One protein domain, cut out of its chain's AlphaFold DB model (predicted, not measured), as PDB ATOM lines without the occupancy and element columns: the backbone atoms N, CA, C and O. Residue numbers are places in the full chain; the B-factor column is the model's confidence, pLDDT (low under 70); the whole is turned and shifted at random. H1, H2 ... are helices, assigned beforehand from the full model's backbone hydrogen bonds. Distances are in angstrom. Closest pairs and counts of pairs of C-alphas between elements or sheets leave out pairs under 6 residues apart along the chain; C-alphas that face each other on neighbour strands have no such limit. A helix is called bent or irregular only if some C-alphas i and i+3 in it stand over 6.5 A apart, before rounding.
ATOM      1  N   ARG A 146     -28.555   5.727 -33.398       81.44
ATOM      2  CA  ARG A 146     -28.450   4.436 -34.080       81.44
ATOM      3  C   ARG A 146     -28.057   3.312 -33.121       81.44
ATOM      4  O   ARG A 146     -28.641   2.236 -33.194       81.44
ATOM      5  N   GLU A 147     -27.119   3.564 -32.213       87.31
ATOM      6  CA  GLU A 147     -26.670   2.574 -31.227       87.31
ATOM      7  C   GLU A 147     -27.702   2.307 -30.127       87.31
ATOM      8  O   GLU A 147     -27.705   1.208 -29.568       87.31
ATOM      9  N   MET A 148     -28.564   3.286 -29.825       85.75
ATOM     10  CA  MET A 148     -29.628   3.186 -28.815       85.75
ATOM     11  C   MET A 148     -30.848   2.406 -29.303       85.75
ATOM     12  O   MET A 148     -31.508   1.731 -28.519       85.75
ATOM     13  N   ARG A 149     -31.160   2.468 -30.599       82.31
ATOM     14  CA  ARG A 149     -32.368   1.849 -31.171       82.31
ATOM     15  C   ARG A 149     -32.549   0.357 -30.833       82.31
ATOM     16  O   ARG A 149     -33.683  -0.008 -30.528       82.31
ATOM     17  N   PRO A 150     -31.510  -0.504 -30.799       89.31
ATOM     18  CA  PRO A 150     -31.653  -1.882 -30.325       89.31
ATOM     19  C   PRO A 150     -32.212  -1.994 -28.901       89.31
ATOM     20  O   PRO A 150     -33.029  -2.875 -28.653       89.31
ATOM     21  N   LEU A 151     -31.836  -1.091 -27.983       89.69
ATOM     22  CA  LEU A 151     -32.403  -1.045 -26.629       89.69
ATOM     23  C   LEU A 151     -33.895  -0.745 -26.697       89.69
ATOM     24  O   LEU A 151     -34.699  -1.450 -26.095       89.69
ATOM     25  N   TRP A 152     -34.269   0.286 -27.454       84.75
ATOM     26  CA  TRP A 152     -35.668   0.667 -27.595       84.75
ATOM     27  C   TRP A 152     -36.479  -0.488 -28.177       84.75
ATOM     28  O   TRP A 152     -37.465  -0.888 -27.571       84.75
ATOM     29  N   TYR A 153     -36.043  -1.099 -29.278       82.31
ATOM     30  CA  TYR A 153     -36.751  -2.238 -29.867       82.31
ATOM     31  C   TYR A 153     -36.835  -3.439 -28.938       82.31
ATOM     32  O   TYR A 153     -37.881  -4.079 -28.885       82.31
ATOM     33  N   PHE A 154     -35.786  -3.715 -28.169       85.50
ATOM     34  CA  PHE A 154     -35.812  -4.782 -27.180       85.50
ATOM     35  C   PHE A 154     -36.856  -4.529 -26.081       85.50
ATOM     36  O   PHE A 154     -37.617  -5.428 -25.726       85.50
ATOM     37  N   LEU A 155     -36.952  -3.295 -25.579       80.19
ATOM     38  CA  LEU A 155     -37.980  -2.922 -24.605       80.19
ATOM     39  C   LEU A 155     -39.394  -3.056 -25.192       80.19
ATOM     40  O   LEU A 155     -40.278  -3.588 -24.526       80.19
ATOM     41  N   HIS A 156     -39.593  -2.665 -26.455       75.00
ATOM     42  CA  HIS A 156     -40.894  -2.793 -27.131       75.00
ATOM     43  C   HIS A 156     -41.249  -4.255 -27.459       75.00
ATOM     44  O   HIS A 156     -42.408  -4.658 -27.374       75.00
ATOM     45  N   LEU A 157     -40.254  -5.084 -27.787       74.75
ATOM     46  CA  LEU A 157     -40.421  -6.528 -27.961       74.75
ATOM     47  C   LEU A 157     -40.969  -7.166 -26.679       74.75
ATOM     48  O   LEU A 157     -41.858  -8.014 -26.739       74.75
ATOM     49  N   ASN A 158     -40.488  -6.721 -25.519       67.12
ATOM     50  CA  ASN A 158     -40.957  -7.202 -24.221       67.12
ATOM     51  C   ASN A 158     -42.324  -6.646 -23.807       67.12
ATOM     52  O   ASN A 158     -42.919  -7.191 -22.888       67.12
ATOM     53  N   SER A 159     -42.836  -5.599 -24.457       61.69
ATOM     54  CA  SER A 159     -44.170  -5.055 -24.168       61.69
ATOM     55  C   SER A 159     -45.255  -5.530 -25.137       61.69
ATOM     56  O   SER A 159     -46.437  -5.409 -24.822       61.69
ATOM     57  N   SER A 160     -44.885  -6.049 -26.312       64.62
ATOM     58  CA  SER A 160     -45.840  -6.580 -27.291       64.62
ATOM     59  C   SER A 160     -46.399  -7.943 -26.855       64.62
ATOM     60  O   SER A 160     -45.704  -8.739 -26.222       64.62
ATOM     61  N   SER A 161     -47.644  -8.257 -27.212       61.19
ATOM     62  CA  SER A 161     -48.211  -9.612 -27.099       61.19
ATOM     63  C   SER A 161     -48.150 -10.400 -28.412       61.19
ATOM     64  O   SER A 161     -48.275 -11.622 -28.377       61.19
ATOM     65  N   ASP A 162     -47.938  -9.727 -29.545       63.59
ATOM     66  CA  ASP A 162     -47.914 -10.345 -30.872       63.59
ATOM     67  C   ASP A 162     -46.533 -10.956 -31.172       63.59
ATOM     68  O   ASP A 162     -45.500 -10.282 -31.111       63.59
ATOM     69  N   ALA A 163     -46.510 -12.256 -31.478       66.56
ATOM     70  CA  ALA A 163     -45.281 -13.013 -31.712       66.56
ATOM     71  C   ALA A 163     -44.553 -12.614 -33.009       66.56
ATOM     72  O   ALA A 163     -43.321 -12.640 -33.047       66.56
ATOM     73  N   GLU A 164     -45.285 -12.216 -34.048       64.62
ATOM     74  CA  GLU A 164     -44.704 -11.769 -35.314       64.62
ATOM     75  C   GLU A 164     -44.049 -10.394 -35.155       64.62
ATOM     76  O   GLU A 164     -42.912 -10.196 -35.591       64.62
ATOM     77  N   VAL A 165     -44.708  -9.470 -34.447       71.00
ATOM     78  CA  VAL A 165     -44.137  -8.158 -34.106       71.00
ATOM     79  C   VAL A 165     -42.866  -8.334 -33.274       71.00
ATOM     80  O   VAL A 165     -41.862  -7.678 -33.551       71.00
ATOM     81  N   LYS A 166     -42.848  -9.257 -32.301       75.75
ATOM     82  CA  LYS A 166     -41.626  -9.571 -31.536       75.75
ATOM     83  C   LYS A 166     -40.496 -10.068 -32.427       75.75
ATOM     84  O   LYS A 166     -39.384  -9.548 -32.337       75.75
ATOM     85  N   ALA A 167     -40.771 -11.050 -33.285       75.12
ATOM     86  CA  ALA A 167     -39.772 -11.602 -34.194       75.12
ATOM     87  C   ALA A 167     -39.187 -10.505 -35.095       75.12
ATOM     88  O   ALA A 167     -37.967 -10.384 -35.226       75.12
ATOM     89  N   LEU A 168     -40.048  -9.645 -35.640       74.94
ATOM     90  CA  LEU A 168     -39.658  -8.534 -36.498       74.94
ATOM     91  C   LEU A 168     -38.804  -7.493 -35.765       74.94
ATOM     92  O   LEU A 168     -37.732  -7.137 -36.255       74.94
ATOM     93  N   LEU A 169     -39.214  -7.058 -34.569       78.88
ATOM     94  CA  LEU A 169     -38.438  -6.126 -33.741       78.88
ATOM     95  C   LEU A 169     -37.055  -6.687 -33.384       78.88
ATOM     96  O   LEU A 169     -36.060  -5.963 -33.461       78.88
ATOM     97  N   GLY A 170     -36.974  -7.977 -33.044       86.00
ATOM     98  CA  GLY A 170     -35.708  -8.657 -32.764       86.00
ATOM     99  C   GLY A 170     -34.789  -8.708 -33.988       86.00
ATOM    100  O   GLY A 170     -33.603  -8.390 -33.884       86.00
ATOM    101  N   CYS A 171     -35.335  -9.044 -35.162       84.44
ATOM    102  CA  CYS A 171     -34.573  -9.102 -36.411       84.44
ATOM    103  C   CYS A 171     -34.046  -7.724 -36.831       84.44
ATOM    104  O   CYS A 171     -32.873  -7.595 -37.186       84.44
ATOM    105  N   VAL A 172     -34.885  -6.687 -36.734       81.31
ATOM    106  CA  VAL A 172     -34.497  -5.299 -37.024       81.31
ATOM    107  C   VAL A 172     -33.415  -4.822 -36.053       81.31
ATOM    108  O   VAL A 172     -32.422  -4.239 -36.488       81.31
ATOM    109  N   ALA A 173     -33.548  -5.105 -34.753       87.44
ATOM    110  CA  ALA A 173     -32.523  -4.765 -33.768       87.44
ATOM    111  C   ALA A 173     -31.173  -5.424 -34.098       87.44
ATOM    112  O   ALA A 173     -30.140  -4.754 -34.072       87.44
ATOM    113  N   LEU A 174     -31.179  -6.708 -34.461       88.44
ATOM    114  CA  LEU A 174     -29.965  -7.454 -34.797       88.44
ATOM    115  C   LEU A 174     -29.287  -6.940 -36.076       88.44
ATOM    116  O   LEU A 174     -28.060  -6.874 -36.137       88.44
ATOM    117  N   GLU A 175     -30.065  -6.518 -37.069       83.19
ATOM    118  CA  GLU A 175     -29.551  -5.896 -38.294       83.19
ATOM    119  C   GLU A 175     -28.884  -4.537 -38.011       83.19
ATOM    120  O   GLU A 175     -27.811  -4.239 -38.541       83.19
ATOM    121  N   ILE A 176     -29.451  -3.727 -37.109       84.00
ATOM    122  CA  ILE A 176     -28.815  -2.473 -36.665       84.00
ATOM    123  C   ILE A 176     -27.494  -2.765 -35.955       84.00
ATOM    124  O   ILE A 176     -26.491  -2.131 -36.286       84.00
ATOM    125  N   ILE A 177     -27.492  -3.721 -35.017       89.38
ATOM    126  CA  ILE A 177     -26.295  -4.134 -34.266       89.38
ATOM    127  C   ILE A 177     -25.191  -4.540 -35.237       89.38
ATOM    128  O   ILE A 177     -24.082  -4.018 -35.164       89.38
ATOM    129  N   GLN A 178     -25.506  -5.415 -36.191       86.69
ATOM    130  CA  GLN A 178     -24.546  -5.884 -37.180       86.69
ATOM    131  C   GLN A 178     -23.870  -4.734 -37.924       86.69
ATOM    132  O   GLN A 178     -22.659  -4.764 -38.132       86.69
ATOM    133  N   ARG A 179     -24.624  -3.705 -38.315       80.19
ATOM    134  CA  ARG A 179     -24.041  -2.565 -39.025       80.19
ATOM    135  C   ARG A 179     -23.265  -1.618 -38.112       80.19
ATOM    136  O   ARG A 179     -22.225  -1.127 -38.531       80.19
ATOM    137  N   VAL A 180     -23.750  -1.370 -36.894       84.62
ATOM    138  CA  VAL A 180     -23.024  -0.582 -35.881       84.62
ATOM    139  C   VAL A 180     -21.634  -1.181 -35.650       84.62
ATOM    140  O   VAL A 180     -20.639  -0.460 -35.692       84.62
ATOM    141  N   GLU A 181     -21.567  -2.502 -35.485       85.56
ATOM    142  CA  GLU A 181     -20.316  -3.217 -35.221       85.56
ATOM    143  C   GLU A 181     -19.427  -3.348 -36.468       85.56
ATOM    144  O   GLU A 181     -18.205  -3.236 -36.370       85.56
ATOM    145  N   ASN A 182     -20.017  -3.537 -37.656       78.00
ATOM    146  CA  ASN A 182     -19.257  -3.670 -38.903       78.00
ATOM    147  C   ASN A 182     -18.675  -2.336 -39.390       78.00
ATOM    148  O   ASN A 182     -17.541  -2.284 -39.861       78.00
ATOM    149  N   GLU A 183     -19.445  -1.250 -39.310       66.31
ATOM    150  CA  GLU A 183     -19.056   0.005 -39.946       66.31
ATOM    151  C   GLU A 183     -18.112   0.840 -39.067       66.31
ATOM    152  O   GLU A 183     -17.418   1.692 -39.614       66.31
ATOM    153  N   ARG A 184     -18.069   0.649 -37.732       57.16
ATOM    154  CA  ARG A 184     -17.417   1.585 -36.771       57.16
ATOM    155  C   ARG A 184     -17.671   3.074 -37.103       57.16
ATOM    156  O   ARG A 184     -16.892   3.943 -36.718       57.16
ATOM    157  N   SER A 185     -18.735   3.370 -37.849       42.41
ATOM    158  CA  SER A 185     -18.898   4.607 -38.606       42.41
ATOM    159  C   SER A 185     -20.241   5.228 -38.282       42.41
ATOM    160  O   SER A 185     -21.271   4.558 -38.224       42.41
ATOM    161  N   HIS A 186     -20.212   6.548 -38.135       47.16
ATOM    162  CA  HIS A 186     -21.352   7.434 -37.921       47.16
ATOM    163  C   HIS A 186     -22.254   7.572 -39.161       47.16
ATOM    164  O   HIS A 186     -22.918   8.594 -39.321       47.16
ATOM    165  N   ALA A 187     -22.266   6.585 -40.063       47.50
ATOM    166  CA  ALA A 187     -23.105   6.624 -41.248       47.50
ATOM    167  C   ALA A 187     -24.572   6.771 -40.821       47.50
ATOM    168  O   ALA A 187     -25.092   5.975 -40.027       47.50
ATOM    169  N   ALA A 188     -25.213   7.822 -41.336       49.81
ATOM    170  CA  ALA A 188     -26.640   8.032 -41.178       49.81
ATOM    171  C   ALA A 188     -27.377   6.798 -41.705       49.81
ATOM    172  O   ALA A 188     -26.989   6.197 -42.711       49.81
ATOM    173  N   LEU A 189     -28.416   6.382 -40.986       50.47
ATOM    174  CA  LEU A 189     -29.266   5.305 -41.470       50.47
ATOM    175  C   LEU A 189     -29.961   5.737 -42.771       50.47
ATOM    176  O   LEU A 189     -30.162   6.932 -42.983       50.47
ATOM    177  N   PRO A 190     -30.344   4.782 -43.632       50.97
ATOM    178  CA  PRO A 190     -31.054   5.091 -44.865       50.97
ATOM    179  C   PRO A 190     -32.353   5.871 -44.613       50.97
ATOM    180  O   PRO A 190     -33.040   5.655 -43.607       50.97
ATOM    181  N   ASP A 191     -32.711   6.739 -45.561       41.84
ATOM    182  CA  ASP A 191     -33.950   7.516 -45.533       41.84
ATOM    183  C   ASP A 191     -35.186   6.613 -45.360       41.84
ATOM    184  O   ASP A 191     -35.350   5.612 -46.054       41.84
ATOM    185  N   GLY A 192     -36.077   6.978 -44.427       45.47
ATOM    186  CA  GLY A 192     -37.320   6.248 -44.116       45.47
ATOM    187  C   GLY A 192     -37.364   5.610 -42.722       45.47
ATOM    188  O   GLY A 192     -38.450   5.350 -42.201       45.47
ATOM    189  N   PHE A 193     -36.209   5.448 -42.073       48.81
ATOM    190  CA  PHE A 193     -36.110   4.797 -40.763       48.81
ATOM    191  C   PHE A 193     -36.782   5.597 -39.625       48.81
ATOM    192  O   PHE A 193     -37.489   5.031 -38.795       48.81
ATOM    193  N   GLU A 194     -36.608   6.920 -39.573       49.75
ATOM    194  CA  GLU A 194     -37.206   7.766 -38.518       49.75
ATOM    195  C   GLU A 194     -38.739   7.788 -38.576       49.75
ATOM    196  O   GLU A 194     -39.407   7.711 -37.544       49.75
ATOM    197  N   LYS A 195     -39.303   7.777 -39.790       48.88
ATOM    198  CA  LYS A 195     -40.756   7.695 -40.014       48.88
ATOM    199  C   LYS A 195     -41.344   6.386 -39.483       48.88
ATOM    200  O   LYS A 195     -42.478   6.377 -39.009       48.88
ATOM    201  N   LEU A 196     -40.579   5.296 -39.543       47.09
ATOM    202  CA  LEU A 196     -40.975   4.004 -38.990       47.09
ATOM    203  C   LEU A 196     -41.013   4.034 -37.455       47.09
ATOM    204  O   LEU A 196     -41.965   3.535 -36.862       47.09
ATOM    205  N   ILE A 197     -40.018   4.660 -36.812       48.78
ATOM    206  CA  ILE A 197     -39.959   4.808 -35.348       48.78
ATOM    207  C   ILE A 197     -41.108   5.672 -34.828       48.78
ATOM    208  O   ILE A 197     -41.787   5.274 -33.883       48.78
ATOM    209  N   GLU A 198     -41.332   6.854 -35.411       50.50
ATOM    210  CA  GLU A 198     -42.403   7.749 -34.950       50.50
ATOM    211  C   GLU A 198     -43.784   7.110 -35.074       50.50
ATOM    212  O   GLU A 198     -44.665   7.357 -34.251       50.50
ATOM    213  N   LYS A 199     -43.980   6.273 -36.093       47.44
ATOM    214  CA  LYS A 199     -45.261   5.621 -36.320       47.44
ATOM    215  C   LYS A 199     -45.430   4.353 -35.485       47.44
ATOM    216  O   LYS A 199     -46.505   4.185 -34.936       47.44
ATOM    217  N   LEU A 200     -44.381   3.547 -35.267       48.16
ATOM    218  CA  LEU A 200     -44.393   2.477 -34.253       48.16
ATOM    219  C   LEU A 200     -44.803   3.023 -32.879       48.16
ATOM    220  O   LEU A 200     -45.641   2.427 -32.215       48.16
ATOM    221  N   LYS A 201     -44.269   4.189 -32.492       47.88
ATOM    222  CA  LYS A 201     -44.672   4.884 -31.261       47.88
ATOM    223  C   LYS A 201     -46.165   5.246 -31.269       47.88
ATOM    224  O   LYS A 201     -46.853   4.927 -30.311       47.88
ATOM    225  N   LYS A 202     -46.679   5.837 -32.357       47.88
ATOM    226  CA  LYS A 202     -48.100   6.229 -32.489       47.88
ATOM    227  C   LYS A 202     -49.082   5.054 -32.555       47.88
ATOM    228  O   LYS A 202     -50.178   5.163 -32.030       47.88
ATOM    229  N   GLU A 203     -48.717   3.962 -33.217       45.75
ATOM    230  CA  GLU A 203     -49.594   2.801 -33.442       45.75
ATOM    231  C   GLU A 203     -49.646   1.898 -32.197       45.75
ATOM    232  O   GLU A 203     -50.705   1.387 -31.847       45.75
ATOM    233  N   ILE A 204     -48.536   1.778 -31.452       43.28
ATOM    234  CA  ILE A 204     -48.520   1.137 -30.123       43.28
ATOM    235  C   ILE A 204     -49.402   1.918 -29.139       43.28
ATOM    236  O   ILE A 204     -50.126   1.313 -28.356       43.28
ATOM    237  N   GLU A 205     -49.405   3.249 -29.224       40.03
ATOM    238  CA  GLU A 205     -50.289   4.119 -28.437       40.03
ATOM    239  C   GLU A 205     -51.783   4.015 -28.834       40.03
ATOM    240  O   GLU A 205     -52.633   4.510 -28.094       40.03
ATOM    241  N   GLN A 206     -52.129   3.382 -29.965       44.00
ATOM    242  CA  GLN A 206     -53.485   3.355 -30.546       44.00
ATOM    243  C   GLN A 206     -54.035   1.927 -30.754       44.00
ATOM    244  O   GLN A 206     -54.776   1.699 -31.705       44.00
ATOM    245  N   SER A 207     -53.682   0.970 -29.883       39.19
ATOM    246  CA  SER A 207     -53.798  -0.491 -30.085       39.19
ATOM    247  C   SER A 207     -55.210  -1.091 -30.314       39.19
ATOM    248  O   SER A 207     -55.676  -1.924 -29.534       39.19
ATOM    249  N   GLU A 208     -55.877  -0.741 -31.410       40.88
ATOM    250  CA  GLU A 208     -57.090  -1.418 -31.897       40.88
ATOM    251  C   GLU A 208     -57.079  -1.695 -33.416       40.88
ATOM    252  O   GLU A 208     -58.066  -2.192 -33.949       40.88
ATOM    253  N   VAL A 209     -55.985  -1.424 -34.141       39.22
ATOM    254  CA  VAL A 209     -55.951  -1.564 -35.611       39.22
ATOM    255  C   VAL A 209     -55.243  -2.851 -36.051       39.22
ATOM    256  O   VAL A 209     -54.144  -3.154 -35.598       39.22
ATOM    257  N   GLU A 210     -55.881  -3.595 -36.957       46.94
ATOM    258  CA  GLU A 210     -55.402  -4.856 -37.536       46.94
ATOM    259  C   GLU A 210     -53.996  -4.730 -38.175       46.94
ATOM    260  O   GLU A 210     -53.758  -3.946 -39.097       46.94
ATOM    261  N   ASP A 211     -53.071  -5.565 -37.690       57.34
ATOM    262  CA  ASP A 211     -51.605  -5.568 -37.860       57.34
ATOM    263  C   ASP A 211     -51.032  -5.587 -39.296       57.34
ATOM    264  O   ASP A 211     -49.816  -5.474 -39.496       57.34
ATOM    265  N   GLN A 212     -51.855  -5.727 -40.334       53.62
ATOM    266  CA  GLN A 212     -51.372  -5.931 -41.705       53.62
ATOM    267  C   GLN A 212     -50.665  -4.688 -42.280       53.62
ATOM    268  O   GLN A 212     -49.676  -4.793 -43.016       53.62
ATOM    269  N   ASP A 213     -51.138  -3.498 -41.910       52.84
ATOM    270  CA  ASP A 213     -50.608  -2.217 -42.388       52.84
ATOM    271  C   ASP A 213     -49.247  -1.879 -41.750       52.84
ATOM    272  O   ASP A 213     -48.363  -1.303 -42.397       52.84
ATOM    273  N   LEU A 214     -49.052  -2.295 -40.494       52.78
ATOM    274  CA  LEU A 214     -47.788  -2.182 -39.770       52.78
ATOM    275  C   LEU A 214     -46.725  -3.101 -40.383       52.78
ATOM    276  O   LEU A 214     -45.613  -2.654 -40.685       52.78
ATOM    277  N   ARG A 215     -47.096  -4.361 -40.646       54.47
ATOM    278  CA  ARG A 215     -46.235  -5.360 -41.300       54.47
ATOM    279  C   ARG A 215     -45.736  -4.861 -42.657       54.47
ATOM    280  O   ARG A 215     -44.531  -4.846 -42.896       54.47
ATOM    281  N   ASN A 216     -46.628  -4.381 -43.526       56.22
ATOM    282  CA  ASN A 216     -46.263  -3.895 -44.866       56.22
ATOM    283  C   ASN A 216     -45.313  -2.682 -44.842       56.22
ATOM    284  O   ASN A 216     -44.475  -2.521 -45.733       56.22
ATOM    285  N   ARG A 217     -45.409  -1.824 -43.821       52.09
ATOM    286  CA  ARG A 217     -44.577  -0.615 -43.709       52.09
ATOM    287  C   ARG A 217     -43.230  -0.868 -43.039       52.09
ATOM    288  O   ARG A 217     -42.251  -0.262 -43.471       52.09
ATOM    289  N   LEU A 218     -43.157  -1.780 -42.065       52.88
ATOM    290  CA  LEU A 218     -41.882  -2.286 -41.543       52.88
ATOM    291  C   LEU A 218     -41.049  -2.879 -42.686       52.88
ATOM    292  O   LEU A 218     -39.918  -2.443 -42.882       52.88
ATOM    293  N   LYS A 219     -41.649  -3.734 -43.527       55.81
ATOM    294  CA  LYS A 219     -41.001  -4.290 -44.733       55.81
ATOM    295  C   LYS A 219     -40.437  -3.200 -45.658       55.81
ATOM    296  O   LYS A 219     -39.300  -3.283 -46.107       55.81
ATOM    297  N   SER A 220     -41.213  -2.141 -45.905       53.00
ATOM    298  CA  SER A 220     -40.801  -1.019 -46.763       53.00
ATOM    299  C   SER A 220     -39.629  -0.209 -46.183       53.00
ATOM    300  O   SER A 220     -38.716   0.177 -46.913       53.00
ATOM    301  N   ALA A 221     -39.604   0.009 -44.864       49.34
ATOM    302  CA  ALA A 221     -38.573   0.803 -44.189       49.34
ATOM    303  C   ALA A 221     -37.223   0.079 -44.035       49.34
ATOM    304  O   ALA A 221     -36.189   0.741 -43.944       49.34
ATOM    305  N   VAL A 222     -37.220  -1.259 -44.036       49.03
ATOM    306  CA  VAL A 222     -35.996  -2.078 -44.010       49.03
ATOM    307  C   VAL A 222     -35.323  -2.122 -45.401       49.03
ATOM    308  O   VAL A 222     -34.170  -2.507 -45.513       49.03
ATOM    309  N   GLY A 223     -35.951  -1.654 -46.488       53.16
ATOM    310  CA  GLY A 223     -35.295  -1.501 -47.805       53.16
ATOM    311  C   GLY A 223     -34.547  -2.755 -48.314       53.16
ATOM    312  O   GLY A 223     -34.860  -3.877 -47.933       53.16
ATOM    313  N   LYS A 224     -33.534  -2.590 -49.184       52.56
ATOM    314  CA  LYS A 224     -32.596  -3.668 -49.582       52.56
ATOM    315  C   LYS A 224     -31.364  -3.663 -48.668       52.56
ATOM    316  O   LYS A 224     -30.316  -3.143 -49.045       52.56
ATOM    317  N   TRP A 225     -31.491  -4.175 -47.444       57.12
ATOM    318  CA  TRP A 225     -30.360  -4.284 -46.501       57.12
ATOM    319  C   TRP A 225     -29.595  -5.610 -46.610       57.12
ATOM    320  O   TRP A 225     -28.436  -5.669 -46.200       57.12
ATOM    321  N   GLY A 226     -30.172  -6.623 -47.262       53.09
ATOM    322  CA  GLY A 226     -29.478  -7.854 -47.640       53.09
ATOM    323  C   GLY A 226     -28.516  -7.646 -48.814       53.09
ATOM    324  O   GLY A 226     -28.909  -7.777 -49.969       53.09
ATOM    325  N   SER A 227     -27.247  -7.334 -48.536       56.59
ATOM    326  CA  SER A 227     -26.171  -7.528 -49.520       56.59
ATOM    327  C   SER A 227     -25.691  -8.986 -49.500       56.59
ATOM    328  O   SER A 227     -25.835  -9.666 -48.482       56.59
ATOM    329  N   GLU A 228     -25.052  -9.464 -50.574       54.16
ATOM    330  CA  GLU A 228     -24.418 -10.801 -50.635       54.16
ATOM    331  C   GLU A 228     -23.416 -11.048 -49.482       54.16
ATOM    332  O   GLU A 228     -23.134 -12.190 -49.124       54.16
ATOM    333  N   SER A 229     -22.931  -9.984 -48.828       69.44
ATOM    334  CA  SER A 229     -22.014 -10.043 -47.679       69.44
ATOM    335  C   SER A 229     -22.695 -10.134 -46.300       69.44
ATOM    336  O   SER A 229     -22.004 -10.254 -45.281       69.44
ATOM    337  N   ALA A 230     -24.033 -10.092 -46.221       74.56
ATOM    338  CA  ALA A 230     -24.767 -10.018 -44.951       74.56
ATOM    339  C   ALA A 230     -24.543 -11.247 -44.052       74.56
ATOM    340  O   ALA A 230     -24.343 -11.094 -42.847       74.56
ATOM    341  N   ALA A 231     -24.496 -12.452 -44.629       83.00
ATOM    342  CA  ALA A 231     -24.243 -13.683 -43.874       83.00
ATOM    343  C   ALA A 231     -22.814 -13.741 -43.310       83.00
ATOM    344  O   ALA A 231     -22.609 -14.141 -42.163       83.00
ATOM    345  N   GLN A 232     -21.821 -13.295 -44.086       84.75
ATOM    346  CA  GLN A 232     -20.434 -13.227 -43.623       84.75
ATOM    347  C   GLN A 232     -20.264 -12.161 -42.537       84.75
ATOM    348  O   GLN A 232     -19.573 -12.389 -41.549       84.75
ATOM    349  N   THR A 233     -20.931 -11.020 -42.685       85.88
ATOM    350  CA  THR A 233     -20.892  -9.945 -41.690       85.88
ATOM    351  C   THR A 233     -21.564 -10.377 -40.381       85.88
ATOM    352  O   THR A 233     -21.033 -10.124 -39.304       85.88
ATOM    353  N   PHE A 234     -22.676 -11.113 -40.457       89.94
ATOM    354  CA  PHE A 234     -23.317 -11.705 -39.284       89.94
ATOM    355  C   PHE A 234     -22.416 -12.739 -38.598       89.94
ATOM    356  O   PHE A 234     -22.249 -12.718 -37.382       89.94
ATOM    357  N   ARG A 235     -21.759 -13.607 -39.377       91.62
ATOM    358  CA  ARG A 235     -20.760 -14.542 -38.844       91.62
ATOM    359  C   ARG A 235     -19.621 -13.801 -38.135       91.62
ATOM    360  O   ARG A 235     -19.249 -14.190 -37.032       91.62
ATOM    361  N   ASN A 236     -19.104 -12.726 -38.727       90.31
ATOM    362  CA  ASN A 236     -18.050 -11.909 -38.120       90.31
ATOM    363  C   ASN A 236     -18.504 -11.268 -36.802       90.31
ATOM    364  O   ASN A 236     -17.723 -11.250 -35.856       90.31
ATOM    365  N   LEU A 237     -19.757 -10.805 -36.711       92.12
ATOM    366  CA  LEU A 237     -20.342 -10.305 -35.462       92.12
ATOM    367  C   LEU A 237     -20.330 -11.383 -34.367       92.12
ATOM    368  O   LEU A 237     -19.887 -11.128 -33.250       92.12
ATOM    369  N   LEU A 238     -20.779 -12.600 -34.686       94.12
ATOM    370  CA  LEU A 238     -20.799 -13.699 -33.718       94.12
ATOM    371  C   LEU A 238     -19.384 -14.116 -33.280       94.12
ATOM    372  O   LEU A 238     -19.190 -14.428 -32.107       94.12
ATOM    373  N   ILE A 239     -18.400 -14.090 -34.187       93.00
ATOM    374  CA  ILE A 239     -16.982 -14.311 -33.848       93.00
ATOM    375  C   ILE A 239     -16.475 -13.191 -32.937       93.00
ATOM    376  O   ILE A 239     -15.831 -13.462 -31.928       93.00
ATOM    377  N   HIS A 240     -16.787 -11.934 -33.265       91.19
ATOM    378  CA  HIS A 240     -16.376 -10.769 -32.482       91.19
ATOM    379  C   HIS A 240     -16.905 -10.823 -31.042       91.19
ATOM    380  O   HIS A 240     -16.198 -10.446 -30.111       91.19
ATOM    381  N   TYR A 241     -18.122 -11.333 -30.847       91.94
ATOM    382  CA  TYR A 241     -18.701 -11.543 -29.516       91.94
ATOM    383  C   TYR A 241     -18.297 -12.868 -28.870       91.94
ATOM    384  O   TYR A 241     -18.801 -13.193 -27.796       91.94
ATOM    385  N   GLU A 242     -17.392 -13.625 -29.492       92.56
ATOM    386  CA  GLU A 242     -16.928 -14.928 -29.008       92.56
ATOM    387  C   GLU A 242     -18.083 -15.924 -28.815       92.56
ATOM    388  O   GLU A 242     -18.024 -16.806 -27.956       92.56
ATOM    389  N   LEU A 243     -19.161 -15.775 -29.590       93.19
ATOM    390  CA  LEU A 243     -20.319 -16.672 -29.596       93.19
ATOM    391  C   LEU A 243     -20.076 -17.893 -30.485       93.19
ATOM    392  O   LEU A 243     -20.680 -18.938 -30.260       93.19
ATOM    393  N   ILE A 244     -19.181 -17.763 -31.464       95.19
ATOM    394  CA  ILE A 244     -18.698 -18.851 -32.316       95.19
ATOM    395  C   ILE A 244     -17.197 -18.695 -32.577       95.19
ATOM    396  O   ILE A 244     -16.647 -17.597 -32.504       95.19
ATOM    397  N   GLU A 245     -16.552 -19.794 -32.939       92.75
ATOM    398  CA  GLU A 245     -15.160 -19.831 -33.382       92.75
ATOM    399  C   GLU A 245     -15.024 -19.445 -34.861       92.75
ATOM    400  O   GLU A 245     -15.919 -19.668 -35.684       92.75
ATOM    401  N   SER A 246     -13.861 -18.906 -35.233       92.06
ATOM    402  CA  SER A 246     -13.541 -18.563 -36.625       92.06
ATOM    403  C   SER A 246     -13.478 -19.791 -37.543       92.06
ATOM    404  O   SER A 246     -13.770 -19.674 -38.731       92.06
ATOM    405  N   SER A 247     -13.183 -20.966 -36.991       93.00
ATOM    406  CA  SER A 247     -13.146 -22.275 -37.657       93.00
ATOM    407  C   SER A 247     -14.496 -23.003 -37.694       93.00
ATOM    408  O   SER A 247     -14.535 -24.190 -37.999       93.00
ATOM    409  N   VAL A 248     -15.613 -22.343 -37.361       92.94
ATOM    410  CA  VAL A 248     -16.930 -23.002 -37.359       92.94
ATOM    411  C   VAL A 248     -17.313 -23.530 -38.751       92.94
ATOM    412  O   VAL A 248     -17.337 -22.785 -39.735       92.94
ATOM    413  N   GLU A 249     -17.654 -24.815 -38.822       92.88
ATOM    414  CA  GLU A 249     -17.974 -25.549 -40.053       92.88
ATOM    415  C   GLU A 249     -19.161 -26.506 -39.840       92.88
ATOM    416  O   GLU A 249     -19.727 -26.585 -38.749       92.88
ATOM    417  N   GLY A 250     -19.584 -27.213 -40.893       92.19
ATOM    418  CA  GLY A 250     -20.611 -28.256 -40.807       92.19
ATOM    419  C   GLY A 250     -21.994 -27.756 -40.370       92.19
ATOM    420  O   GLY A 250     -22.473 -26.716 -40.831       92.19
ATOM    421  N   ILE A 251     -22.655 -28.525 -39.497       91.38
ATOM    422  CA  ILE A 251     -24.003 -28.226 -38.987       91.38
ATOM    423  C   ILE A 251     -24.046 -26.900 -38.203       91.38
ATOM    424  O   ILE A 251     -24.931 -26.091 -38.493       91.38
ATOM    425  N   PRO A 252     -23.096 -26.589 -37.298       93.81
ATOM    426  CA  PRO A 252     -23.049 -25.278 -36.650       93.81
ATOM    427  C   PRO A 252     -23.048 -24.097 -37.629       93.81
ATOM    428  O   PRO A 252     -23.790 -23.130 -37.446       93.81
ATOM    429  N   LEU A 253     -22.287 -24.190 -38.726       93.00
ATOM    430  CA  LEU A 253     -22.289 -23.151 -39.758       93.00
ATOM    431  C   LEU A 253     -23.638 -23.062 -40.494       93.00
ATOM    432  O   LEU A 253     -24.070 -21.957 -40.829       93.00
ATOM    433  N   ARG A 254     -24.327 -24.190 -40.724       91.62
ATOM    434  CA  ARG A 254     -25.692 -24.190 -41.291       91.62
ATOM    435  C   ARG A 254     -26.680 -23.459 -40.382       91.62
ATOM    436  O   ARG A 254     -27.411 -22.601 -40.871       91.62
ATOM    437  N   ARG A 255     -26.631 -23.702 -39.068       92.81
ATOM    438  CA  ARG A 255     -27.460 -22.984 -38.081       92.81
ATOM    439  C   ARG A 255     -27.200 -21.478 -38.119       92.81
ATOM    440  O   ARG A 255     -28.145 -20.702 -38.213       92.81
ATOM    441  N   VAL A 256     -25.932 -21.053 -38.144       92.88
ATOM    442  CA  VAL A 256     -25.564 -19.625 -38.271       92.88
ATOM    443  C   VAL A 256     -26.135 -19.002 -39.549       92.88
ATOM    444  O   VAL A 256     -26.695 -17.906 -39.501       92.88
ATOM    445  N   ARG A 257     -26.030 -19.699 -40.688       90.69
ATOM    446  CA  ARG A 257     -26.593 -19.231 -41.965       90.69
ATOM    447  C   ARG A 257     -28.109 -19.095 -41.897       90.69
ATOM    448  O   ARG A 257     -28.626 -18.072 -42.327       90.69
ATOM    449  N   CYS A 258     -28.796 -20.061 -41.296       90.31
ATOM    450  CA  CYS A 258     -30.245 -20.015 -41.127       90.31
ATOM    451  C   CYS A 258     -30.705 -18.856 -40.251       90.31
ATOM    452  O   CYS A 258     -31.646 -18.164 -40.613       90.31
ATOM    453  N   ILE A 259     -30.018 -18.588 -39.138       91.50
ATOM    454  CA  ILE A 259     -30.336 -17.436 -38.283       91.50
ATOM    455  C   ILE A 259     -30.166 -16.135 -39.079       91.50
ATOM    456  O   ILE A 259     -31.025 -15.254 -39.017       91.50
ATOM    457  N   SER A 260     -29.094 -16.027 -39.872       89.81
ATOM    458  CA  SER A 260     -28.894 -14.876 -40.761       89.81
ATOM    459  C   SER A 260     -29.984 -14.761 -41.827       89.81
ATOM    460  O   SER A 260     -30.412 -13.651 -42.136       89.81
ATOM    461  N   GLU A 261     -30.406 -15.878 -42.417       86.50
ATOM    462  CA  GLU A 261     -31.459 -15.910 -43.430       86.50
ATOM    463  C   GLU A 261     -32.811 -15.536 -42.825       86.50
ATOM    464  O   GLU A 261     -33.506 -14.694 -43.378       86.50
ATOM    465  N   MET A 262     -33.150 -16.084 -41.660       85.19
ATOM    466  CA  MET A 262     -34.367 -15.763 -40.921       85.19
ATOM    467  C   MET A 262     -34.423 -14.281 -40.569       85.19
ATOM    468  O   MET A 262     -35.437 -13.638 -40.832       85.19
ATOM    469  N   ARG A 263     -33.320 -13.715 -40.058       83.81
ATOM    470  CA  ARG A 263     -33.203 -12.274 -39.801       83.81
ATOM    471  C   ARG A 263     -33.520 -11.463 -41.056       83.81
ATOM    472  O   ARG A 263     -34.326 -10.538 -40.995       83.81
ATOM    473  N   ASN A 264     -32.898 -11.818 -42.180       79.19
ATOM    474  CA  ASN A 264     -33.080 -11.117 -43.448       79.19
ATOM    475  C   ASN A 264     -34.514 -11.256 -43.972       79.19
ATOM    476  O   ASN A 264     -35.154 -10.250 -44.258       79.19
ATOM    477  N   ARG A 265     -35.039 -12.480 -44.070       75.00
ATOM    478  CA  ARG A 265     -36.369 -12.745 -44.631       75.00
ATOM    479  C   ARG A 265     -37.481 -12.142 -43.786       75.00
ATOM    480  O   ARG A 265     -38.394 -11.555 -44.350       75.00
ATOM    481  N   ILE A 266     -37.390 -12.178 -42.456       72.25
ATOM    482  CA  ILE A 266     -38.393 -11.532 -41.597       72.25
ATOM    483  C   ILE A 266     -38.331 -10.011 -41.758       72.25
ATOM    484  O   ILE A 266     -39.370  -9.369 -41.899       72.25
ATOM    485  N   ALA A 267     -37.130  -9.426 -41.768       67.38
ATOM    486  CA  ALA A 267     -36.980  -7.979 -41.868       67.38
ATOM    487  C   ALA A 267     -37.380  -7.426 -43.253       67.38
ATOM    488  O   ALA A 267     -37.927  -6.327 -43.325       67.38
ATOM    489  N   HIS A 268     -37.137  -8.175 -44.335       68.12
ATOM    490  CA  HIS A 268     -37.358  -7.728 -45.716       68.12
ATOM    491  C   HIS A 268     -38.652  -8.256 -46.342       68.12
ATOM    492  O   HIS A 268     -39.435  -7.484 -46.893       68.12
ATOM    493  N   ASP A 269     -38.887  -9.560 -46.232       65.75
ATOM    494  CA  ASP A 269     -39.979 -10.255 -46.918       65.75
ATOM    495  C   ASP A 269     -41.179 -10.474 -45.975       65.75
ATOM    496  O   ASP A 269     -42.328 -10.596 -46.408       65.75
ATOM    497  N   GLY A 270     -40.942 -10.435 -44.658       58.59
ATOM    498  CA  GLY A 270     -41.893 -10.814 -43.612       58.59
ATOM    499  C   GLY A 270     -42.167 -12.310 -43.546       58.59
ATOM    500  O   GLY A 270     -43.192 -12.703 -43.000       58.59
ATOM    501  N   ASP A 271     -41.269 -13.114 -44.107       66.12
ATOM    502  CA  ASP A 271     -41.370 -14.564 -44.105       66.12
ATOM    503  C   ASP A 271     -40.414 -15.165 -43.080       66.12
ATOM    504  O   ASP A 271     -39.252 -14.768 -42.969       66.12
ATOM    505  N   PHE A 272     -40.874 -16.205 -42.389       70.75
ATOM    506  CA  PHE A 272     -39.993 -17.044 -41.590       70.75
ATOM    507  C   PHE A 272     -39.183 -17.961 -42.510       70.75
ATOM    508  O   PHE A 272     -39.740 -18.788 -43.235       70.75
ATOM    509  N   ALA A 273     -37.855 -17.844 -42.457       76.38
ATOM    510  CA  ALA A 273     -36.989 -18.879 -43.005       76.38
ATOM    511  C   ALA A 273     -37.167 -20.162 -42.181       76.38
ATOM    512  O   ALA A 273     -37.198 -20.111 -40.953       76.38
ATOM    513  N   ILE A 274     -37.283 -21.308 -42.846       82.69
ATOM    514  CA  ILE A 274     -37.444 -22.602 -42.183       82.69
ATOM    515  C   ILE A 274     -36.135 -23.386 -42.341       82.69
ATOM    516  O   ILE A 274     -35.653 -23.487 -43.469       82.69
ATOM    517  N   PRO A 275     -35.571 -23.960 -41.260       85.81
ATOM    518  CA  PRO A 275     -34.405 -24.836 -41.338       85.81
ATOM    519  C   PRO A 275     -34.607 -25.972 -42.349       85.81
ATOM    520  O   PRO A 275     -35.533 -26.769 -42.214       85.81
ATOM    521  N   ASP A 276     -33.752 -26.065 -43.363       85.88
ATOM    522  CA  ASP A 276     -33.877 -27.065 -44.431       85.88
ATOM    523  C   ASP A 276     -33.154 -28.387 -44.120       85.88
ATOM    524  O   ASP A 276     -33.471 -29.412 -44.721       85.88
ATOM    525  N   TRP A 277     -32.230 -28.377 -43.152       88.06
ATOM    526  CA  TRP A 277     -31.426 -29.536 -42.742       88.06
ATOM    527  C   TRP A 277     -32.095 -30.437 -41.697       88.06
ATOM    528  O   TRP A 277     -31.523 -31.461 -41.334       88.06
ATOM    529  N   ILE A 278     -33.258 -30.045 -41.178       89.19
ATOM    530  CA  ILE A 278     -34.061 -30.852 -40.252       89.19
ATOM    531  C   ILE A 278     -35.045 -31.646 -41.098       89.19
ATOM    532  O   ILE A 278     -35.775 -31.035 -41.860       89.19
ATOM    533  N   ASP A 279     -35.136 -32.964 -40.996       87.44
ATOM    534  CA  ASP A 279     -36.049 -33.718 -41.875       87.44
ATOM    535  C   ASP A 279     -37.520 -33.645 -41.430       87.44
ATOM    536  O   ASP A 279     -38.430 -33.646 -42.258       87.44
ATOM    537  N   ASP A 280     -37.764 -33.517 -40.126       90.50
ATOM    538  CA  ASP A 280     -39.110 -33.496 -39.558       90.50
ATOM    539  C   ASP A 280     -39.787 -32.117 -39.677       90.50
ATOM    540  O   ASP A 280     -39.281 -31.099 -39.197       90.50
ATOM    541  N   ALA A 281     -40.967 -32.081 -40.302       86.69
ATOM    542  CA  ALA A 281     -41.681 -30.842 -40.602       86.69
ATOM    543  C   ALA A 281     -42.193 -30.097 -39.357       86.69
ATOM    544  O   ALA A 281     -42.307 -28.869 -39.399       86.69
ATOM    545  N   GLN A 282     -42.511 -30.803 -38.267       84.38
ATOM    546  CA  GLN A 282     -42.941 -30.164 -37.024       84.38
ATOM    547  C   GLN A 282     -41.735 -29.557 -36.303       84.38
ATOM    548  O   GLN A 282     -41.748 -28.367 -35.994       84.38
ATOM    549  N   ARG A 283     -40.636 -30.307 -36.175       86.00
ATOM    550  CA  ARG A 283     -39.373 -29.820 -35.602       86.00
ATOM    551  C   ARG A 283     -38.800 -28.639 -36.367       86.00
ATOM    552  O   ARG A 283     -38.284 -27.716 -35.751       86.00
ATOM    553  N   ARG A 284     -38.928 -28.608 -37.698       88.19
ATOM    554  CA  ARG A 284     -38.587 -27.426 -38.508       88.19
ATOM    555  C   ARG A 284     -39.286 -26.162 -38.008       88.19
ATOM    556  O   ARG A 284     -38.650 -25.115 -37.890       88.19
ATOM    557  N   LYS A 285     -40.588 -26.258 -37.725       83.75
ATOM    558  CA  LYS A 285     -41.386 -25.136 -37.210       83.75
ATOM    559  C   LYS A 285     -40.985 -24.789 -35.784       83.75
ATOM    560  O   LYS A 285     -40.782 -23.615 -35.498       83.75
ATOM    561  N   ASP A 286     -40.819 -25.789 -34.925       81.75
ATOM    562  CA  ASP A 286     -40.440 -25.582 -33.524       81.75
ATOM    563  C   ASP A 286     -39.060 -24.916 -33.418       81.75
ATOM    564  O   ASP A 286     -38.893 -23.929 -32.699       81.75
ATOM    565  N   ALA A 287     -38.093 -25.369 -34.221       87.44
ATOM    566  CA  ALA A 287     -36.780 -24.748 -34.337       87.44
ATOM    567  C   ALA A 287     -36.872 -23.312 -34.874       87.44
ATOM    568  O   ALA A 287     -36.200 -22.424 -34.349       87.44
ATOM    569  N   ALA A 288     -37.722 -23.049 -35.872       85.62
ATOM    570  CA  ALA A 288     -37.913 -21.696 -36.389       85.62
ATOM    571  C   ALA A 288     -38.500 -20.743 -35.332       85.62
ATOM    572  O   ALA A 288     -38.001 -19.628 -35.155       85.62
ATOM    573  N   ILE A 289     -39.510 -21.201 -34.585       82.62
ATOM    574  CA  ILE A 289     -40.108 -20.458 -33.469       82.62
ATOM    575  C   ILE A 289     -39.062 -20.209 -32.383       82.62
ATOM    576  O   ILE A 289     -38.936 -19.081 -31.906       82.62
ATOM    577  N   PHE A 290     -38.274 -21.225 -32.021       86.25
ATOM    578  CA  PHE A 290     -37.204 -21.090 -31.036       86.25
ATOM    579  C   PHE A 290     -36.173 -20.035 -31.458       86.25
ATOM    580  O   PHE A 290     -35.831 -19.149 -30.669       86.25
ATOM    581  N   ILE A 291     -35.707 -20.077 -32.710       88.06
ATOM    582  CA  ILE A 291     -34.746 -19.094 -33.221       88.06
ATOM    583  C   ILE A 291     -35.328 -17.679 -33.118       88.06
ATOM    584  O   ILE A 291     -34.692 -16.790 -32.545       88.06
ATOM    585  N   ALA A 292     -36.543 -17.469 -33.623       82.31
ATOM    586  CA  ALA A 292     -37.150 -16.145 -33.679       82.31
ATOM    587  C   ALA A 292     -37.532 -15.586 -32.299       82.31
ATOM    588  O   ALA A 292     -37.277 -14.416 -32.013       82.31
ATOM    589  N   ALA A 293     -38.134 -16.407 -31.438       80.12
ATOM    590  CA  ALA A 293     -38.682 -15.968 -30.155       80.12
ATOM    591  C   ALA A 293     -37.661 -15.994 -29.010       80.12
ATOM    592  O   ALA A 293     -37.844 -15.290 -28.015       80.12
ATOM    593  N   ARG A 294     -36.597 -16.802 -29.121       83.06
ATOM    594  CA  ARG A 294     -35.617 -16.994 -28.042       83.06
ATOM    595  C   ARG A 294     -34.209 -16.591 -28.447       83.06
ATOM    596  O   ARG A 294     -33.591 -15.783 -27.755       83.06
ATOM    597  N   LEU A 295     -33.707 -17.127 -29.556       88.75
ATOM    598  CA  LEU A 295     -32.300 -16.977 -29.923       88.75
ATOM    599  C   LEU A 295     -31.961 -15.566 -30.421       88.75
ATOM    600  O   LEU A 295     -30.967 -14.986 -29.990       88.75
ATOM    601  N   ILE A 296     -32.797 -14.988 -31.286       90.19
ATOM    602  CA  ILE A 296     -32.602 -13.620 -31.789       90.19
ATOM    603  C   ILE A 296     -32.672 -12.596 -30.640       90.19
ATOM    604  O   ILE A 296     -31.727 -11.814 -30.501       90.19
ATOM    605  N   PRO A 297     -33.691 -12.610 -29.754       87.31
ATOM    606  CA  PRO A 297     -33.694 -11.755 -28.568       87.31
ATOM    607  C   PRO A 297     -32.468 -11.950 -27.671       87.31
ATOM    608  O   PRO A 297     -31.920 -10.963 -27.186       87.31
ATOM    609  N   ALA A 298     -31.985 -13.187 -27.493       89.00
ATOM    610  CA  ALA A 298     -30.752 -13.459 -26.750       89.00
ATOM    611  C   ALA A 298     -29.528 -12.776 -27.381       89.00
ATOM    612  O   ALA A 298     -28.732 -12.163 -26.668       89.00
ATOM    613  N   MET A 299     -29.389 -12.795 -28.706       92.75
ATOM    614  CA  MET A 299     -28.304 -12.084 -29.398       92.75
ATOM    615  C   MET A 299     -28.405 -10.559 -29.237       92.75
ATOM    616  O   MET A 299     -27.385  -9.892 -29.057       92.75
ATOM    617  N   VAL A 300     -29.619  -9.999 -29.245       92.44
ATOM    618  CA  VAL A 300     -29.837  -8.566 -28.967       92.44
ATOM    619  C   VAL A 300     -29.457  -8.228 -27.521       92.44
ATOM    620  O   VAL A 300     -28.750  -7.247 -27.290       92.44
ATOM    621  N   MET A 301     -29.852  -9.057 -26.547       91.56
ATOM    622  CA  MET A 301     -29.447  -8.887 -25.146       91.56
ATOM    623  C   MET A 301     -27.931  -8.948 -24.969       91.56
ATOM    624  O   MET A 301     -27.391  -8.187 -24.175       91.56
ATOM    625  N   GLU A 302     -27.226  -9.811 -25.704       92.56
ATOM    626  CA  GLU A 302     -25.763  -9.901 -25.637       92.56
ATOM    627  C   GLU A 302     -25.097  -8.561 -25.994       92.56
ATOM    628  O   GLU A 302     -24.231  -8.082 -25.261       92.56
ATOM    629  N   TYR A 303     -25.555  -7.906 -27.065       93.94
ATOM    630  CA  TYR A 303     -25.109  -6.554 -27.421       93.94
ATOM    631  C   TYR A 303     -25.405  -5.540 -26.310       93.94
ATOM    632  O   TYR A 303     -24.517  -4.789 -25.899       93.94
ATOM    633  N   LEU A 304     -26.639  -5.525 -25.795       94.81
ATOM    634  CA  LEU A 304     -27.051  -4.575 -24.759       94.81
ATOM    635  C   LEU A 304     -26.267  -4.772 -23.458       94.81
ATOM    636  O   LEU A 304     -25.812  -3.798 -22.861       94.81
ATOM    637  N   ASN A 305     -26.031  -6.019 -23.056       94.38
ATOM    638  CA  ASN A 305     -25.220  -6.359 -21.892       94.38
ATOM    639  C   ASN A 305     -23.774  -5.881 -22.040       94.38
ATOM    640  O   ASN A 305     -23.203  -5.380 -21.072       94.38
ATOM    641  N   ARG A 306     -23.191  -5.970 -23.240       93.56
ATOM    642  CA  ARG A 306     -21.858  -5.415 -23.522       93.56
ATOM    643  C   ARG A 306     -21.857  -3.893 -23.458       93.56
ATOM    644  O   ARG A 306     -21.005  -3.327 -22.778       93.56
ATOM    645  N   LYS A 307     -22.835  -3.226 -24.082       94.81
ATOM    646  CA  LYS A 307     -22.960  -1.756 -24.047       94.81
ATOM    647  C   LYS A 307     -23.154  -1.223 -22.629       94.81
ATOM    648  O   LYS A 307     -22.503  -0.252 -22.259       94.81
ATOM    649  N   PHE A 308     -23.968  -1.885 -21.815       96.06
ATOM    650  CA  PHE A 308     -24.160  -1.531 -20.408       96.06
ATOM    651  C   PHE A 308     -23.048  -2.025 -19.474       96.06
ATOM    652  O   PHE A 308     -23.080  -1.703 -18.290       96.06
ATOM    653  N   GLY A 309     -22.073  -2.793 -19.967       94.69
ATOM    654  CA  GLY A 309     -20.976  -3.312 -19.151       94.69
ATOM    655  C   GLY A 309     -21.431  -4.308 -18.082       94.69
ATOM    656  O   GLY A 309     -20.928  -4.254 -16.969       94.69
ATOM    657  N   LEU A 310     -22.395  -5.185 -18.384       94.19
ATOM    658  CA  LEU A 310     -23.011  -6.141 -17.448       94.19
ATOM    659  C   LEU A 310     -22.428  -7.567 -17.528       94.19
ATOM    660  O   LEU A 310     -22.889  -8.462 -16.820       94.19
ATOM    661  N   MET A 311     -21.429  -7.804 -18.384       90.12
ATOM    662  CA  MET A 311     -20.903  -9.143 -18.711       90.12
ATOM    663  C   MET A 311     -20.278  -9.903 -17.527       90.12
ATOM    664  O   MET A 311     -20.106 -11.117 -17.585       90.12
ATOM    665  N   GLN A 312     -19.955  -9.210 -16.441       84.31
ATOM    666  CA  GLN A 312     -19.450  -9.765 -15.185       84.31
ATOM    667  C   GLN A 312     -20.549 -10.348 -14.282       84.31
ATOM    668  O   GLN A 312     -20.240 -10.941 -13.251       84.31
ATOM    669  N   LEU A 313     -21.831 -10.174 -14.622       82.38
ATOM    670  CA  LEU A 313     -22.941 -10.716 -13.840       82.38
ATOM    671  C   LEU A 313     -23.272 -12.148 -14.291       82.38
ATOM    672  O   LEU A 313     -23.552 -12.397 -15.460       82.38
ATOM    673  N   ASN A 314     -23.325 -13.096 -13.350       70.69
ATOM    674  CA  ASN A 314     -23.518 -14.525 -13.649       70.69
ATOM    675  C   ASN A 314     -24.750 -14.827 -14.529       70.69
ATOM    676  O   ASN A 314     -24.676 -15.657 -15.432       70.69
ATOM    677  N   ARG A 315     -25.889 -14.157 -14.294       71.50
ATOM    678  CA  ARG A 315     -27.118 -14.367 -15.087       71.50
ATOM    679  C   ARG A 315     -26.954 -13.898 -16.537       71.50
ATOM    680  O   ARG A 315     -27.478 -14.540 -17.440       71.50
ATOM    681  N   VAL A 316     -26.174 -12.841 -16.756       71.25
ATOM    682  CA  VAL A 316     -25.857 -12.300 -18.085       71.25
ATOM    683  C   VAL A 316     -24.974 -13.269 -18.870       71.25
ATOM    684  O   VAL A 316     -25.249 -13.537 -20.035       71.25
ATOM    685  N   GLN A 317     -23.978 -13.882 -18.229       69.06
ATOM    686  CA  GLN A 317     -23.077 -14.837 -18.889       69.06
ATOM    687  C   GLN A 317     -23.804 -16.079 -19.429       69.06
ATOM    688  O   GLN A 317     -23.432 -16.598 -20.486       69.06
ATOM    689  N   ARG A 318     -24.883 -16.521 -18.766       74.56
ATOM    690  CA  ARG A 318     -25.714 -17.651 -19.224       74.56
ATOM    691  C   ARG A 318     -26.375 -17.403 -20.584       74.56
ATOM    692  O   ARG A 318     -26.621 -18.358 -21.313       74.56
ATOM    693  N   ASN A 319     -26.603 -16.144 -20.956       80.56
ATOM    694  CA  ASN A 319     -27.182 -15.790 -22.251       80.56
ATOM    695  C   ASN A 319     -26.292 -16.232 -23.426       80.56
ATOM    696  O   ASN A 319     -26.769 -16.854 -24.374       80.56
ATOM    697  N   SER A 320     -24.979 -16.001 -23.320       84.75
ATOM    698  CA  SER A 320     -24.002 -16.498 -24.295       84.75
ATOM    699  C   SER A 320     -23.986 -18.031 -24.372       84.75
ATOM    700  O   SER A 320     -23.814 -18.596 -25.453       84.75
ATOM    701  N   GLY A 321     -24.232 -18.700 -23.240       86.12
ATOM    702  CA  GLY A 321     -24.356 -20.151 -23.139       86.12
ATOM    703  C   GLY A 321     -25.508 -20.701 -23.974       86.12
ATOM    704  O   GLY A 321     -25.285 -21.630 -24.739       86.12
ATOM    705  N   ILE A 322     -26.692 -20.080 -23.908       87.00
ATOM    706  CA  ILE A 322     -27.865 -20.470 -24.716       87.00
ATOM    707  C   ILE A 322     -27.554 -20.366 -26.213       87.00
ATOM    708  O   ILE A 322     -27.857 -21.277 -26.983       87.00
ATOM    709  N   ILE A 323     -26.918 -19.265 -26.625       91.75
ATOM    710  CA  ILE A 323     -26.574 -19.035 -28.032       91.75
ATOM    711  C   ILE A 323     -25.582 -20.095 -28.522       91.75
ATOM    712  O   ILE A 323     -25.788 -20.703 -29.575       91.75
ATOM    713  N   LYS A 324     -24.525 -20.344 -27.741       93.06
ATOM    714  CA  LYS A 324     -23.506 -21.358 -28.038       93.06
ATOM    715  C   LYS A 324     -24.096 -22.760 -28.066       93.06
ATOM    716  O   LYS A 324     -23.805 -23.520 -28.985       93.06
ATOM    717  N   GLU A 325     -24.918 -23.106 -27.082       92.50
ATOM    718  CA  GLU A 325     -25.539 -24.423 -26.981       92.50
ATOM    719  C   GLU A 325     -26.351 -24.732 -28.239       92.50
ATOM    720  O   GLU A 325     -26.096 -25.747 -28.890       92.50
ATOM    721  N   TYR A 326     -27.222 -23.814 -28.658       94.19
ATOM    722  CA  TYR A 326     -28.000 -24.017 -29.872       94.19
ATOM    723  C   TYR A 326     -27.111 -24.111 -31.118       94.19
ATOM    724  O   TYR A 326     -27.254 -25.043 -31.907       94.19
ATOM    725  N   ILE A 327     -26.159 -23.189 -31.303       94.69
ATOM    726  CA  ILE A 327     -25.309 -23.193 -32.504       94.69
ATOM    727  C   ILE A 327     -24.493 -24.488 -32.602       94.69
ATOM    728  O   ILE A 327     -24.451 -25.112 -33.663       94.69
ATOM    729  N   TYR A 328     -23.861 -24.928 -31.519       94.44
ATOM    730  CA  TYR A 328     -22.964 -26.083 -31.572       94.44
ATOM    731  C   TYR A 328     -23.693 -27.417 -31.452       94.44
ATOM    732  O   TYR A 328     -23.348 -28.365 -32.159       94.44
ATOM    733  N   LYS A 329     -24.720 -27.495 -30.606       92.31
ATOM    734  CA  LYS A 329     -25.377 -28.759 -30.254       92.31
ATOM    735  C   LYS A 329     -26.795 -28.890 -30.793       92.31
ATOM    736  O   LYS A 329     -27.282 -30.002 -30.856       92.31
ATOM    737  N   GLY A 330     -27.440 -27.799 -31.207       90.62
ATOM    738  CA  GLY A 330     -28.849 -27.836 -31.613       90.62
ATOM    739  C   GLY A 330     -29.803 -28.033 -30.438       90.62
ATOM    740  O   GLY A 330     -30.960 -28.392 -30.639       90.62
ATOM    741  N   THR A 331     -29.323 -27.800 -29.213       89.56
ATOM    742  CA  THR A 331     -30.075 -28.002 -27.975       89.56
ATOM    743  C   THR A 331     -30.280 -26.694 -27.216       89.56
ATOM    744  O   THR A 331     -29.583 -25.701 -27.445       89.56
ATOM    745  N   HIS A 332     -31.239 -26.704 -26.296       83.31
ATOM    746  CA  HIS A 332     -31.425 -25.675 -25.282       83.31
ATOM    747  C   HIS A 332     -31.723 -26.349 -23.946       83.31
ATOM    748  O   HIS A 332     -32.675 -27.121 -23.862       83.31
ATOM    749  N   GLU A 333     -30.908 -26.083 -22.923       79.19
ATOM    750  CA  GLU A 333     -31.051 -26.721 -21.602       79.19
ATOM    751  C   GLU A 333     -31.033 -28.259 -21.703       79.19
ATOM    752  O   GLU A 333     -31.735 -28.971 -20.991       79.19
ATOM    753  N   GLY A 334     -30.235 -28.789 -22.638       79.50
ATOM    754  CA  GLY A 334     -30.153 -30.222 -22.926       79.50
ATOM    755  C   GLY A 334     -31.331 -30.793 -23.724       79.50
ATOM    756  O   GLY A 334     -31.255 -31.940 -24.162       79.50
ATOM    757  N   MET A 335     -32.388 -30.013 -23.973       82.56
ATOM    758  CA  MET A 335     -33.506 -30.423 -24.822       82.56
ATOM    759  C   MET A 335     -33.162 -30.236 -26.298       82.56
ATOM    760  O   MET A 335     -32.666 -29.190 -26.712       82.56
ATOM    761  N   GLN A 336     -33.441 -31.261 -27.100       86.06
ATOM    762  CA  GLN A 336     -33.216 -31.252 -28.542       86.06
ATOM    763  C   GLN A 336     -34.186 -30.304 -29.251       86.06
ATOM    764  O   GLN A 336     -35.400 -30.476 -29.147       86.06
ATOM    765  N   ILE A 337     -33.643 -29.324 -29.983       84.88
ATOM    766  CA  ILE A 337     -34.430 -28.349 -30.750       84.88
ATOM    767  C   ILE A 337     -34.487 -28.743 -32.223       84.88
ATOM    768  O   ILE A 337     -35.564 -28.735 -32.813       84.88
TER     769      ILE A 337
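AT A GLANCE: This is residues 146 to 337 of the 340 residues of an uncharacterized protein of Blastocatellia bacterium (UniProt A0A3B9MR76). The longest helix, H7, bent but nearly straight, and H6 cross H2, which runs through the middle of the body with H1 folded back beside it. H5 packs on H2 and H6, H8 folds back on H7b, and the hairpin of H3 and H4 lies at one side, far from the middle. The printed part has 192 residues with eight named helices, H1 to H8 in that order, and no named strand: all helix, the packing mostly crossed, with 2 of 10 touching pairs at a shallow tilt. It is compact, with a radius of gyration of the C-alphas of 16.3 A, and rounded, spanning 42 by 39 by 35 A.

HOW THE PARTS SIT: H7, residues 281 to 307, was assigned as one helix by its hydrogen bonds but is bent, C-alphas 293 and 296 being 6.7 A apart; its arms H7a, residues 281 to 293, and H7b, residues 296 to 307, stand at a shallow tilt of 24 degrees. H7b touches H2, residues 163 to 183, at a steep tilt of 43 degrees, closest at the C-alphas of Gly 170 and Pro 297, 5.6 A. H2 forms a hairpin with H1, residues 146 to 159, closest at the C-alphas of Pro 150 and Ala 173, 4.6 A. H6, residues 250 to 268, touches H2 with residues 263 to 267 alone, about perpendicular at 73 degrees; the C-alphas of Cys 171 and Arg 263 are closest, 4.8 A. H5, residues 230 to 240, touches H6, closest at the C-alphas of Ala 231 and Ser 260, 5.7 A. H8, residues 314 to 329, forms a hairpin with H7b, closest at the C-alphas of Ala 298 and Asn 319, 6.2 A. H3, residues 193 to 204, and H4, residues 212 to 221, form a hairpin, closest at the C-alphas of Phe 193 and Ala 221, 5.8 A. H4 and H6 touch only at their ends, where the C-alphas of Lys 219 and His 268 are 5.1 A apart. Every O i to N i+4 pair is within hydrogen-bond range in H2, H3, H4, H5, H6 and H7b; H1 has 8 of 10, H7a 8 of 9 and H8 9 of 12.

IN THESE COORDINATES: H1 begins at C-alpha 146 (-28.450, 4.436, -34.080) and is only just irregular, C-alphas 147 and 150 being 6.7 A apart. H2 is 30.4 A long, H6 26.9 A, H8 21.9 A and H1 20.9 A. H8 ends at C-alpha 329 (-25.377, -28.759, -30.254).

THE WHOLE: The C-alphas farthest apart, of Glu 208 and Ser 247, are 49.0 A apart. The printed part has no cut; the link from H6 to H7 is long. Residues 205 to 210 stand free. Sixty residues have pLDDT under 70, among them 183 to 229.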